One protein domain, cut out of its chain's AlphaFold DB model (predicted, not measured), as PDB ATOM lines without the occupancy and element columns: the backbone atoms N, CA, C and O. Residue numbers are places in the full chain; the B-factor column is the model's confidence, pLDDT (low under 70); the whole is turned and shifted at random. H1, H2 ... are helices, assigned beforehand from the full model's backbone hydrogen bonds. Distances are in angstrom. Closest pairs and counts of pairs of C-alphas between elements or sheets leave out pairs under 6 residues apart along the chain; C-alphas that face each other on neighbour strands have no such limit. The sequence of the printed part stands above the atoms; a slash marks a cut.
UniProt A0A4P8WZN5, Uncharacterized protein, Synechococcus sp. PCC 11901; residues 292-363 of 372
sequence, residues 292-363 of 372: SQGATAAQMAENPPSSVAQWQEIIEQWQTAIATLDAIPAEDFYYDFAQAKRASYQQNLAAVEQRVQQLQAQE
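What this domain is: This is residues 292 to 363 of the 372 residues of an uncharacterized protein of Synechococcus sp. PCC 11901 (UniProt A0A4P8WZN5). A long helical hairpin, H2 and H3 side by side, makes a rod, and the shorter H1 packs on H2 as a third helix. The three form an up-and-down bundle, each helix running against the one before it. The printed part has 72 residues with three named helices in the order H1, H2, H3 and no named strand; the class is all helix. It is only just loose, close to compact, with a radius of gyration of the C-alphas of 13.5 A, and its C-alphas span 47 by 18 by 15 A.

How they stand to each other: H1, residues 292 to 302, touches H2, residues 308 to 326, with the closest C-alphas, those of Gln 293 and Ala 321, 4.9 A apart. They form a helical hairpin, at a shallow tilt of 28 degrees, opposite ways. H2 and H3, residues 335 to 363, form a second helical hairpin and touch, at a shallow tilt of 16 degrees, opposite ways; their closest C-alphas, those of Ile 322 and Arg 342, are 5.4 A apart. H1 and H3 are close but not clearly touching: their closest C-alphas, those of Gly 294 and Tyr 345, are 7.0 A apart. They run the same way at a shallow tilt of 31 degrees. In H1, H2 and H3 every O i to N i+4 pair is within hydrogen-bond range.

Where its parts are: H1 begins at C-alpha 292, at (174.935, 198.843, 145.216), and is 15.2 A long from first to last C-alpha. H2 begins at C-alpha 308, at (160.649, 215.996, 138.273), and measures 26.7 A. H3, the longest helix with 29 residues, measures 41.7 A and ends at C-alpha 363, at (152.237, 220.487, 136.356).

The domain as a whole: The two C-alphas farthest apart, those of Glu 331 and Glu 363, are 47.2 A apart. The printed part has no cut. The link from H1 to H2 is tight, with 5 residues, and that from H2 to H3 is short, with 8. The mean pLDDT of the printed part is 89.4, and residues 303 to 304 are under 70.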
ATOM      1  N   SER A 292     174.855 197.635 144.388       79.94
ATOM      2  CA  SER A 292     174.935 198.843 145.216       79.94
ATOM      3  C   SER A 292     174.334 200.059 144.512       79.94
ATOM      4  O   SER A 292     173.569 200.793 145.130       79.94
ATOM      5  N   GLN A 293     174.574 200.218 143.207       82.00
ATOM      6  CA  GLN A 293     173.936 201.259 142.391       82.00
ATOM      7  C   GLN A 293     172.405 201.130 142.404       82.00
ATOM      8  O   GLN A 293     171.693 202.121 142.577       82.00
ATOM      9  N   GLY A 294     171.885 199.904 142.281       78.06
ATOM     10  CA  GLY A 294     170.446 199.652 142.369       78.06
ATOM     11  C   GLY A 294     169.877 199.915 143.765       78.06
ATOM     12  O   GLY A 294     168.775 200.447 143.891       78.06
ATOM     13  N   ALA A 295     170.629 199.596 144.823       79.19
ATOM     14  CA  ALA A 295     170.245 199.914 146.198       79.19
ATOM     15  C   ALA A 295     170.171 201.432 146.439       79.19
ATOM     16  O   ALA A 295     169.210 201.903 147.046       79.19
ATOM     17  N   THR A 296     171.122 202.204 145.905       78.00
ATOM     18  CA  THR A 296     171.077 203.675 145.914       78.00
ATOM     19  C   THR A 296     169.816 204.197 145.221       78.00
ATOM     20  O   THR A 296     169.080 204.997 145.801       78.00
ATOM     21  N   ALA A 297     169.508 203.705 144.018       77.88
ATOM     22  CA  ALA A 297     168.315 204.121 143.280       77.88
ATOM     23  C   ALA A 297     167.013 203.811 144.046       77.88
ATOM     24  O   ALA A 297     166.111 204.650 144.112       77.88
ATOM     25  N   ALA A 298     166.933 202.635 144.678       77.38
ATOM     26  CA  ALA A 298     165.812 202.264 145.538       77.38
ATOM     27  C   ALA A 298     165.686 203.203 146.747       77.38
ATOM     28  O   ALA A 298     164.601 203.723 147.005       77.38
ATOM     29  N   GLN A 299     166.793 203.490 147.437       78.00
ATOM     30  CA  GLN A 299     166.796 204.361 148.611       78.00
ATOM     31  C   GLN A 299     166.341 205.787 148.279       78.00
ATOM     32  O   GLN A 299     165.606 206.400 149.059       78.00
ATOM     33  N   MET A 300     166.753 206.320 147.127       75.62
ATOM     34  CA  MET A 300     166.292 207.625 146.657       75.62
ATOM     35  C   MET A 300     164.784 207.623 146.351       75.62
ATOM     36  O   MET A 300     164.116 208.631 146.568       75.62
ATOM     37  N   ALA A 301     164.235 206.498 145.884       77.31
ATOM     38  CA  ALA A 301     162.810 206.349 145.587       77.31
ATOM     39  C   ALA A 301     161.932 206.126 146.836       77.31
ATOM     40  O   ALA A 301     160.759 206.502 146.819       77.31
ATOM     41  N   GLU A 302     162.480 205.560 147.919       71.50
ATOM     42  CA  GLU A 302     161.767 205.329 149.191       71.50
ATOM     43  C   GLU A 302     161.284 206.614 149.871       71.50
ATOM     44  O   GLU A 302     160.294 206.586 150.602       71.50
ATOM     45  N   ASN A 303     161.965 207.739 149.640       66.88
ATOM     46  CA  ASN A 303     161.509 209.059 150.061       66.88
ATOM     47  C   ASN A 303     161.125 209.870 148.815       66.88
ATOM     48  O   ASN A 303     161.970 210.597 148.289       66.88
ATOM     49  N   PRO A 304     159.881 209.728 148.316       69.25
ATOM     50  CA  PRO A 304     159.509 210.171 146.981       69.25
ATOM     51  C   PRO A 304     159.786 211.667 146.799       69.25
ATOM     52  O   PRO A 304     159.164 212.486 147.488       69.25
ATOM     53  N   PRO A 305     160.680 212.059 145.874       78.12
ATOM     54  CA  PRO A 305     160.947 213.467 145.650       78.12
ATOM     55  C   PRO A 305     159.712 214.194 145.109       78.12
ATOM     56  O   PRO A 305     158.871 213.631 144.401       78.12
ATOM     57  N   SER A 306     159.603 215.483 145.424       79.44
ATOM     58  CA  SER A 306     158.488 216.320 144.972       79.44
ATOM     59  C   SER A 306     158.714 216.941 143.592       79.44
ATOM     60  O   SER A 306     157.772 217.481 143.019       79.44
ATOM     61  N   SER A 307     159.935 216.871 143.051       87.00
ATOM     62  CA  SER A 307     160.302 217.508 141.783       87.00
ATOM     63  C   SER A 307     160.661 216.495 140.699       87.00
ATOM     64  O   SER A 307     161.311 215.484 140.960       87.00
ATOM     65  N   VAL A 308     160.292 216.805 139.452       88.56
ATOM     66  CA  VAL A 308     160.649 215.996 138.273       88.56
ATOM     67  C   VAL A 308     162.169 215.856 138.117       88.56
ATOM     68  O   VAL A 308     162.639 214.787 137.745       88.56
ATOM     69  N   ALA A 309     162.938 216.901 138.438       88.75
ATOM     70  CA  ALA A 309     164.401 216.878 138.354       88.75
ATOM     71  C   ALA A 309     165.021 215.792 139.253       88.75
ATOM     72  O   ALA A 309     165.842 215.012 138.789       88.75
ATOM     73  N   GLN A 310     164.571 215.676 140.502       85.31
ATOM     74  CA  GLN A 310     165.064 214.643 141.421       85.31
ATOM     75  C   GLN A 310     164.647 213.227 140.996       85.31
ATOM     76  O   GLN A 310     165.379 212.271 141.224       85.31
ATOM     77  N   TRP A 311     163.491 213.068 140.345       88.75
ATOM     78  CA  TRP A 311     163.117 211.774 139.769       88.75
ATOM     79  C   TRP A 311     163.977 211.383 138.560       88.75
ATOM     80  O   TRP A 311     164.210 210.195 138.356       88.75
ATOM     81  N   GLN A 312     164.465 212.350 137.776       92.56
ATOM     82  CA  GLN A 312     165.419 212.073 136.694       92.56
ATOM     83  C   GLN A 312     166.742 211.527 137.245       92.56
ATOM     84  O   GLN A 312     167.269 210.569 136.693       92.56
ATOM     85  N   GLU A 313     167.219 212.040 138.384       89.44
ATOM     86  CA  GLU A 313     168.404 211.487 139.058       89.44
ATOM     87  C   GLU A 313     168.189 210.011 139.456       89.44
ATOM     88  O   GLU A 313     169.073 209.179 139.272       89.44
ATOM     89  N   ILE A 314     166.991 209.646 139.927       85.56
ATOM     90  CA  ILE A 314     166.645 208.248 140.251       85.56
ATOM     91  C   ILE A 314     166.649 207.365 138.992       85.56
ATOM     92  O   ILE A 314     167.133 206.233 139.034       85.56
ATOM     93  N   ILE A 315     166.127 207.874 137.870       94.00
ATOM     94  CA  ILE A 315     166.148 207.183 136.570       94.00
ATOM     95  C   ILE A 315     167.589 206.907 136.130       94.00
ATOM     96  O   ILE A 315     167.903 205.775 135.763       94.00
ATOM     97  N   GLU A 316     168.467 207.909 136.203       93.25
ATOM     98  CA  GLU A 316     169.883 207.767 135.845       93.25
ATOM     99  C   GLU A 316     170.580 206.700 136.702       93.25
ATOM    100  O   GLU A 316     171.343 205.878 136.180       93.25
ATOM    101  N   GLN A 317     170.268 206.638 138.000       87.06
ATOM    102  CA  GLN A 317     170.832 205.624 138.894       87.06
ATOM    103  C   GLN A 317     170.335 204.212 138.567       87.06
ATOM    104  O   GLN A 317     171.141 203.280 138.506       87.06
ATOM    105  N   TRP A 318     169.042 204.038 138.268       93.75
ATOM    106  CA  TRP A 318     168.521 202.750 137.799       93.75
ATOM    107  C   TRP A 318     169.161 202.310 136.482       93.75
ATOM    108  O   TRP A 318     169.551 201.150 136.347       93.75
ATOM    109  N   GLN A 319     169.303 203.223 135.518       98.00
ATOM    110  CA  GLN A 319     169.940 202.931 134.232       98.00
ATOM    111  C   GLN A 319     171.405 202.523 134.408       98.00
ATOM    112  O   GLN A 319     171.849 201.563 133.779       98.00
ATOM    113  N   THR A 320     172.133 203.201 135.295       93.75
ATOM    114  CA  THR A 320     173.529 202.873 135.615       93.75
ATOM    115  C   THR A 320     173.638 201.473 136.222       93.75
ATOM    116  O   THR A 320     174.425 200.661 135.738       93.75
ATOM    117  N   ALA A 321     172.792 201.142 137.203       87.25
ATOM    118  CA  ALA A 321     172.747 199.813 137.811       87.25
ATOM    119  C   ALA A 321     172.447 198.708 136.785       87.25
ATOM    120  O   ALA A 321     173.120 197.676 136.750       87.25
ATOM    121  N   ILE A 322     171.454 198.940 135.920       98.12
ATOM    122  CA  ILE A 322     171.074 198.017 134.842       98.12
ATOM    123  C   ILE A 322     172.245 197.807 133.884       98.12
ATOM    124  O   ILE A 322     172.550 196.662 133.569       98.12
ATOM    125  N   ALA A 323     172.910 198.879 133.445       98.12
ATOM    126  CA  ALA A 323     174.043 198.792 132.529       98.12
ATOM    127  C   ALA A 323     175.227 198.026 133.141       98.12
ATOM    128  O   ALA A 323     175.848 197.216 132.458       98.12
ATOM    129  N   THR A 324     175.510 198.232 134.431       91.00
ATOM    130  CA  THR A 324     176.567 197.497 135.140       91.00
ATOM    131  C   THR A 324     176.271 195.999 135.206       91.00
ATOM    132  O   THR A 324     177.160 195.194 134.945       91.00
ATOM    133  N   LEU A 325     175.026 195.608 135.508       95.00
ATOM    134  CA  LEU A 325     174.633 194.193 135.540       95.00
ATOM    135  C   LEU A 325     174.548 193.571 134.135       95.00
ATOM    136  O   LEU A 325     174.850 192.393 133.970       95.00
ATOM    137  N   ASP A 326     174.167 194.348 133.118       97.44
ATOM    138  CA  ASP A 326     174.122 193.926 131.708       97.44
ATOM    139  C   ASP A 326     175.519 193.648 131.134       97.44
ATOM    140  O   ASP A 326     175.674 192.781 130.279       97.44
ATOM    141  N   ALA A 327     176.543 194.348 131.633       97.38
ATOM    142  CA  ALA A 327     177.929 194.178 131.209       97.38
ATOM    143  C   ALA A 327     178.598 192.894 131.741       97.38
ATOM    144  O   ALA A 327     179.712 192.579 131.314       97.38
ATOM    145  N   ILE A 328     177.957 192.161 132.661       96.25
ATOM    146  CA  ILE A 328     178.469 190.882 133.166       96.25
ATOM    147  C   ILE A 328     178.352 189.827 132.043       96.25
ATOM    148  O   ILE A 328     177.242 189.601 131.552       96.25
ATOM    149  N   PRO A 329     179.463 189.197 131.604       97.00
ATOM    150  CA  PRO A 329     179.462 188.248 130.486       97.00
ATOM    151  C   PRO A 329     178.592 187.012 130.732       97.00
ATOM    152  O   PRO A 329     178.446 186.576 131.867       97.00
ATOM    153  N   ALA A 330     178.083 186.398 129.660       96.31
ATOM    154  CA  ALA A 330     177.252 185.190 129.743       96.31
ATOM    155  C   ALA A 330     178.004 183.969 130.300       96.31
ATOM    156  O   ALA A 330     177.395 183.053 130.840       96.31
ATOM    157  N   GLU A 331     179.329 183.950 130.157       95.00
ATOM    158  CA  GLU A 331     180.205 182.905 130.686       95.00
ATOM    159  C   GLU A 331     180.590 183.133 132.157       95.00
ATOM    160  O   GLU A 331     181.254 182.283 132.754       95.00
ATOM    161  N   ASP A 332     180.217 184.278 132.738       95.25
ATOM    162  CA  ASP A 332     180.489 184.600 134.134       95.25
ATOM    163  C   ASP A 332     179.631 183.740 135.066       95.25
ATOM    164  O   ASP A 332     178.442 183.519 134.831       95.25
ATOM    165  N   PHE A 333     180.223 183.292 136.172       93.69
ATOM    166  CA  PHE A 333     179.522 182.492 137.172       93.69
ATOM    167  C   PHE A 333     178.297 183.219 137.757       93.69
ATOM    168  O   PHE A 333     177.296 182.584 138.079       93.69
ATOM    169  N   TYR A 334     178.357 184.546 137.880       94.56
ATOM    170  CA  TYR A 334     177.290 185.360 138.460       94.56
ATOM    171  C   TYR A 334     176.248 185.837 137.441       94.56
ATOM    172  O   TYR A 334     175.334 186.576 137.820       94.56
ATOM    173  N   TYR A 335     176.362 185.441 136.167       95.62
ATOM    174  CA  TYR A 335     175.519 185.944 135.084       95.62
ATOM    175  C   TYR A 335     174.025 185.782 135.367       95.62
ATOM    176  O   TYR A 335     173.285 186.764 135.337       95.62
ATOM    177  N   ASP A 336     173.574 184.572 135.702       94.00
ATOM    178  CA  ASP A 336     172.147 184.293 135.893       94.00
ATOM    179  C   ASP A 336     171.545 185.150 137.014       94.00
ATOM    180  O   ASP A 336     170.475 185.748 136.862       94.00
ATOM    181  N   PHE A 337     172.273 185.286 138.126       93.38
ATOM    182  CA  PHE A 337     171.858 186.135 139.238       93.38
ATOM    183  C   PHE A 337     171.835 187.620 138.844       93.38
ATOM    184  O   PHE A 337     170.879 188.336 139.161       93.38
ATOM    185  N   ALA A 338     172.854 188.084 138.114       94.94
ATOM    186  CA  ALA A 338     172.922 189.448 137.606       94.94
ATOM    187  C   ALA A 338     171.754 189.768 136.665       94.94
ATOM    188  O   ALA A 338     171.112 190.809 136.818       94.94
ATOM    189  N   GLN A 339     171.420 188.864 135.740       96.25
ATOM    190  CA  GLN A 339     170.311 189.044 134.803       96.25
ATOM    191  C   GLN A 339     168.949 189.013 135.501       96.25
ATOM    192  O   GLN A 339     168.075 189.825 135.181       96.25
ATOM    193  N   ALA A 340     168.772 188.151 136.506       93.00
ATOM    194  CA  ALA A 340     167.567 188.150 137.332       93.00
ATOM    195  C   ALA A 340     167.387 189.492 138.069       93.00
ATOM    196  O   ALA A 340     166.303 190.085 138.049       93.00
ATOM    197  N   LYS A 341     168.459 190.029 138.668       89.69
ATOM    198  CA  LYS A 341     168.434 191.348 139.322       89.69
ATOM    199  C   LYS A 341     168.198 192.488 138.339       89.69
ATOM    200  O   LYS A 341     167.375 193.360 138.613       89.69
ATOM    201  N   ARG A 342     168.838 192.450 137.174       97.00
ATOM    202  CA  ARG A 342     168.620 193.408 136.086       97.00
ATOM    203  C   ARG A 342     167.149 193.460 135.673       97.00
ATOM    204  O   ARG A 342     166.608 194.552 135.526       97.00
ATOM    205  N   ALA A 343     166.486 192.311 135.526       94.94
ATOM    206  CA  ALA A 343     165.061 192.258 135.197       94.94
ATOM    207  C   ALA A 343     164.191 192.927 136.279       94.94
ATOM    208  O   ALA A 343     163.280 193.687 135.953       94.94
ATOM    209  N   SER A 344     164.506 192.719 137.562       91.00
ATOM    210  CA  SER A 344     163.846 193.432 138.666       91.00
ATOM    211  C   SER A 344     164.083 194.948 138.599       91.00
ATOM    212  O   SER A 344     163.147 195.727 138.768       91.00
ATOM    213  N   TYR A 345     165.300 195.390 138.277       94.75
ATOM    214  CA  TYR A 345     165.618 196.818 138.163       94.75
ATOM    215  C   TYR A 345     164.919 197.484 136.976       94.75
ATOM    216  O   TYR A 345     164.496 198.632 137.085       94.75
ATOM    217  N   GLN A 346     164.716 196.766 135.870       97.88
ATOM    218  CA  GLN A 346     163.924 197.260 134.739       97.88
ATOM    219  C   GLN A 346     162.462 197.524 135.120       97.88
ATOM    220  O   GLN A 346     161.884 198.512 134.668       97.88
ATOM    221  N   GLN A 347     161.874 196.687 135.977       93.81
ATOM    222  CA  GLN A 347     160.520 196.915 136.492       93.81
ATOM    223  C   GLN A 347     160.468 198.162 137.384       93.81
ATOM    224  O   GLN A 347     159.567 198.988 137.234       93.81
ATOM    225  N   ASN A 348     161.464 198.341 138.260       88.69
ATOM    226  CA  ASN A 348     161.567 199.528 139.112       88.69
ATOM    227  C   ASN A 348     161.728 200.810 138.284       88.69
ATOM    228  O   ASN A 348     161.045 201.802 138.543       88.69
ATOM    229  N   LEU A 349     162.581 200.778 137.257       96.62
ATOM    230  CA  LEU A 349     162.771 201.894 136.333       96.62
ATOM    231  C   LEU A 349     161.455 202.276 135.641       96.62
ATOM    232  O   LEU A 349     161.076 203.445 135.669       96.62
ATOM    233  N   ALA A 350     160.722 201.302 135.096       96.44
ATOM    234  CA  ALA A 350     159.441 201.556 134.436       96.44
ATOM    235  C   ALA A 350     158.416 202.214 135.382       96.44
ATOM    236  O   ALA A 350     157.690 203.130 134.986       96.44
ATOM    237  N   ALA A 351     158.382 201.797 136.652       91.62
ATOM    238  CA  ALA A 351     157.514 202.400 137.663       91.62
ATOM    239  C   ALA A 351     157.888 203.868 137.954       91.62
ATOM    240  O   ALA A 351     157.010 204.734 138.040       91.62
ATOM    241  N   VAL A 352     159.185 204.172 138.057       92.31
ATOM    242  CA  VAL A 352     159.682 205.546 138.245       92.31
ATOM    243  C   VAL A 352     159.370 206.425 137.029       92.31
ATOM    244  O   VAL A 352     158.892 207.550 137.181       92.31
ATOM    245  N   GLU A 353     159.571 205.915 135.815       94.19
ATOM    246  CA  GLU A 353     159.253 206.637 134.579       94.19
ATOM    247  C   GLU A 353     157.759 206.983 134.493       94.19
ATOM    248  O   GLU A 353     157.394 208.115 134.156       94.19
ATOM    249  N   GLN A 354     156.879 206.051 134.870       93.56
ATOM    250  CA  GLN A 354     155.441 206.304 134.940       93.56
ATOM    251  C   GLN A 354     155.107 207.404 135.958       93.56
ATOM    252  O   GLN A 354     154.259 208.264 135.694       93.56
ATOM    253  N   ARG A 355     155.783 207.422 137.113       91.25
ATOM    254  CA  ARG A 355     155.590 208.457 138.137       91.25
ATOM    255  C   ARG A 355     155.958 209.847 137.619       91.25
ATOM    256  O   ARG A 355     155.208 210.797 137.844       91.25
ATOM    257  N   VAL A 356     157.064 209.964 136.887       93.00
ATOM    258  CA  VAL A 356     157.489 211.226 136.267       93.00
ATOM    259  C   VAL A 356     156.445 211.749 135.286       93.00
ATOM    260  O   VAL A 356     156.086 212.925 135.350       93.00
ATOM    261  N   GLN A 357     155.901 210.884 134.427       92.69
ATOM    262  CA  GLN A 357     154.867 211.276 133.463       92.69
ATOM    263  C   GLN A 357     153.615 211.831 134.160       92.69
ATOM    264  O   GLN A 357     153.051 212.837 133.727       92.69
ATOM    265  N   GLN A 358     153.203 211.221 135.276       90.75
ATOM    266  CA  GLN A 358     152.070 211.705 136.072       90.75
ATOM    267  C   GLN A 358     152.332 213.083 136.686       90.75
ATOM    268  O   GLN A 358     151.420 213.912 136.724       90.75
ATOM    269  N   LEU A 359     153.546 213.334 137.185       90.19
ATOM    270  CA  LEU A 359     153.925 214.624 137.767       90.19
ATOM    271  C   LEU A 359     153.961 215.728 136.704       90.19
ATOM    272  O   LEU A 359     153.395 216.797 136.911       90.19
ATOM    273  N   GLN A 360     154.527 215.438 135.534       90.31
ATOM    274  CA  GLN A 360     154.561 216.373 134.407       90.31
ATOM    275  C   GLN A 360     153.153 216.712 133.896       90.31
ATOM    276  O   GLN A 360     152.844 217.874 133.623       90.31
ATOM    277  N   ALA A 361     152.263 215.716 133.808       89.25
ATOM    278  CA  ALA A 361     150.868 215.943 133.440       89.25
ATOM    279  C   ALA A 361     150.159 216.854 134.458       89.25
ATOM    280  O   ALA A 361     149.468 217.796 134.063       89.25
ATOM    281  N   GLN A 362     150.386 216.636 135.758       85.81
ATOM    282  CA  GLN A 362     149.845 217.482 136.825       85.81
ATOM    283  C   GLN A 362     150.346 218.928 136.723       85.81
ATOM    284  O   GLN A 362     149.518 219.838 136.710       85.81
ATOM    285  N   GLU A 363     151.654 219.149 136.550       84.06
ATOM    286  CA  GLU A 363     152.237 220.487 136.356       84.06
ATOM    287  C   GLU A 363     151.649 221.205 135.133       84.06
ATOM    288  O   GLU A 363     151.322 222.387 135.204       84.06
TER     289      GLU A 363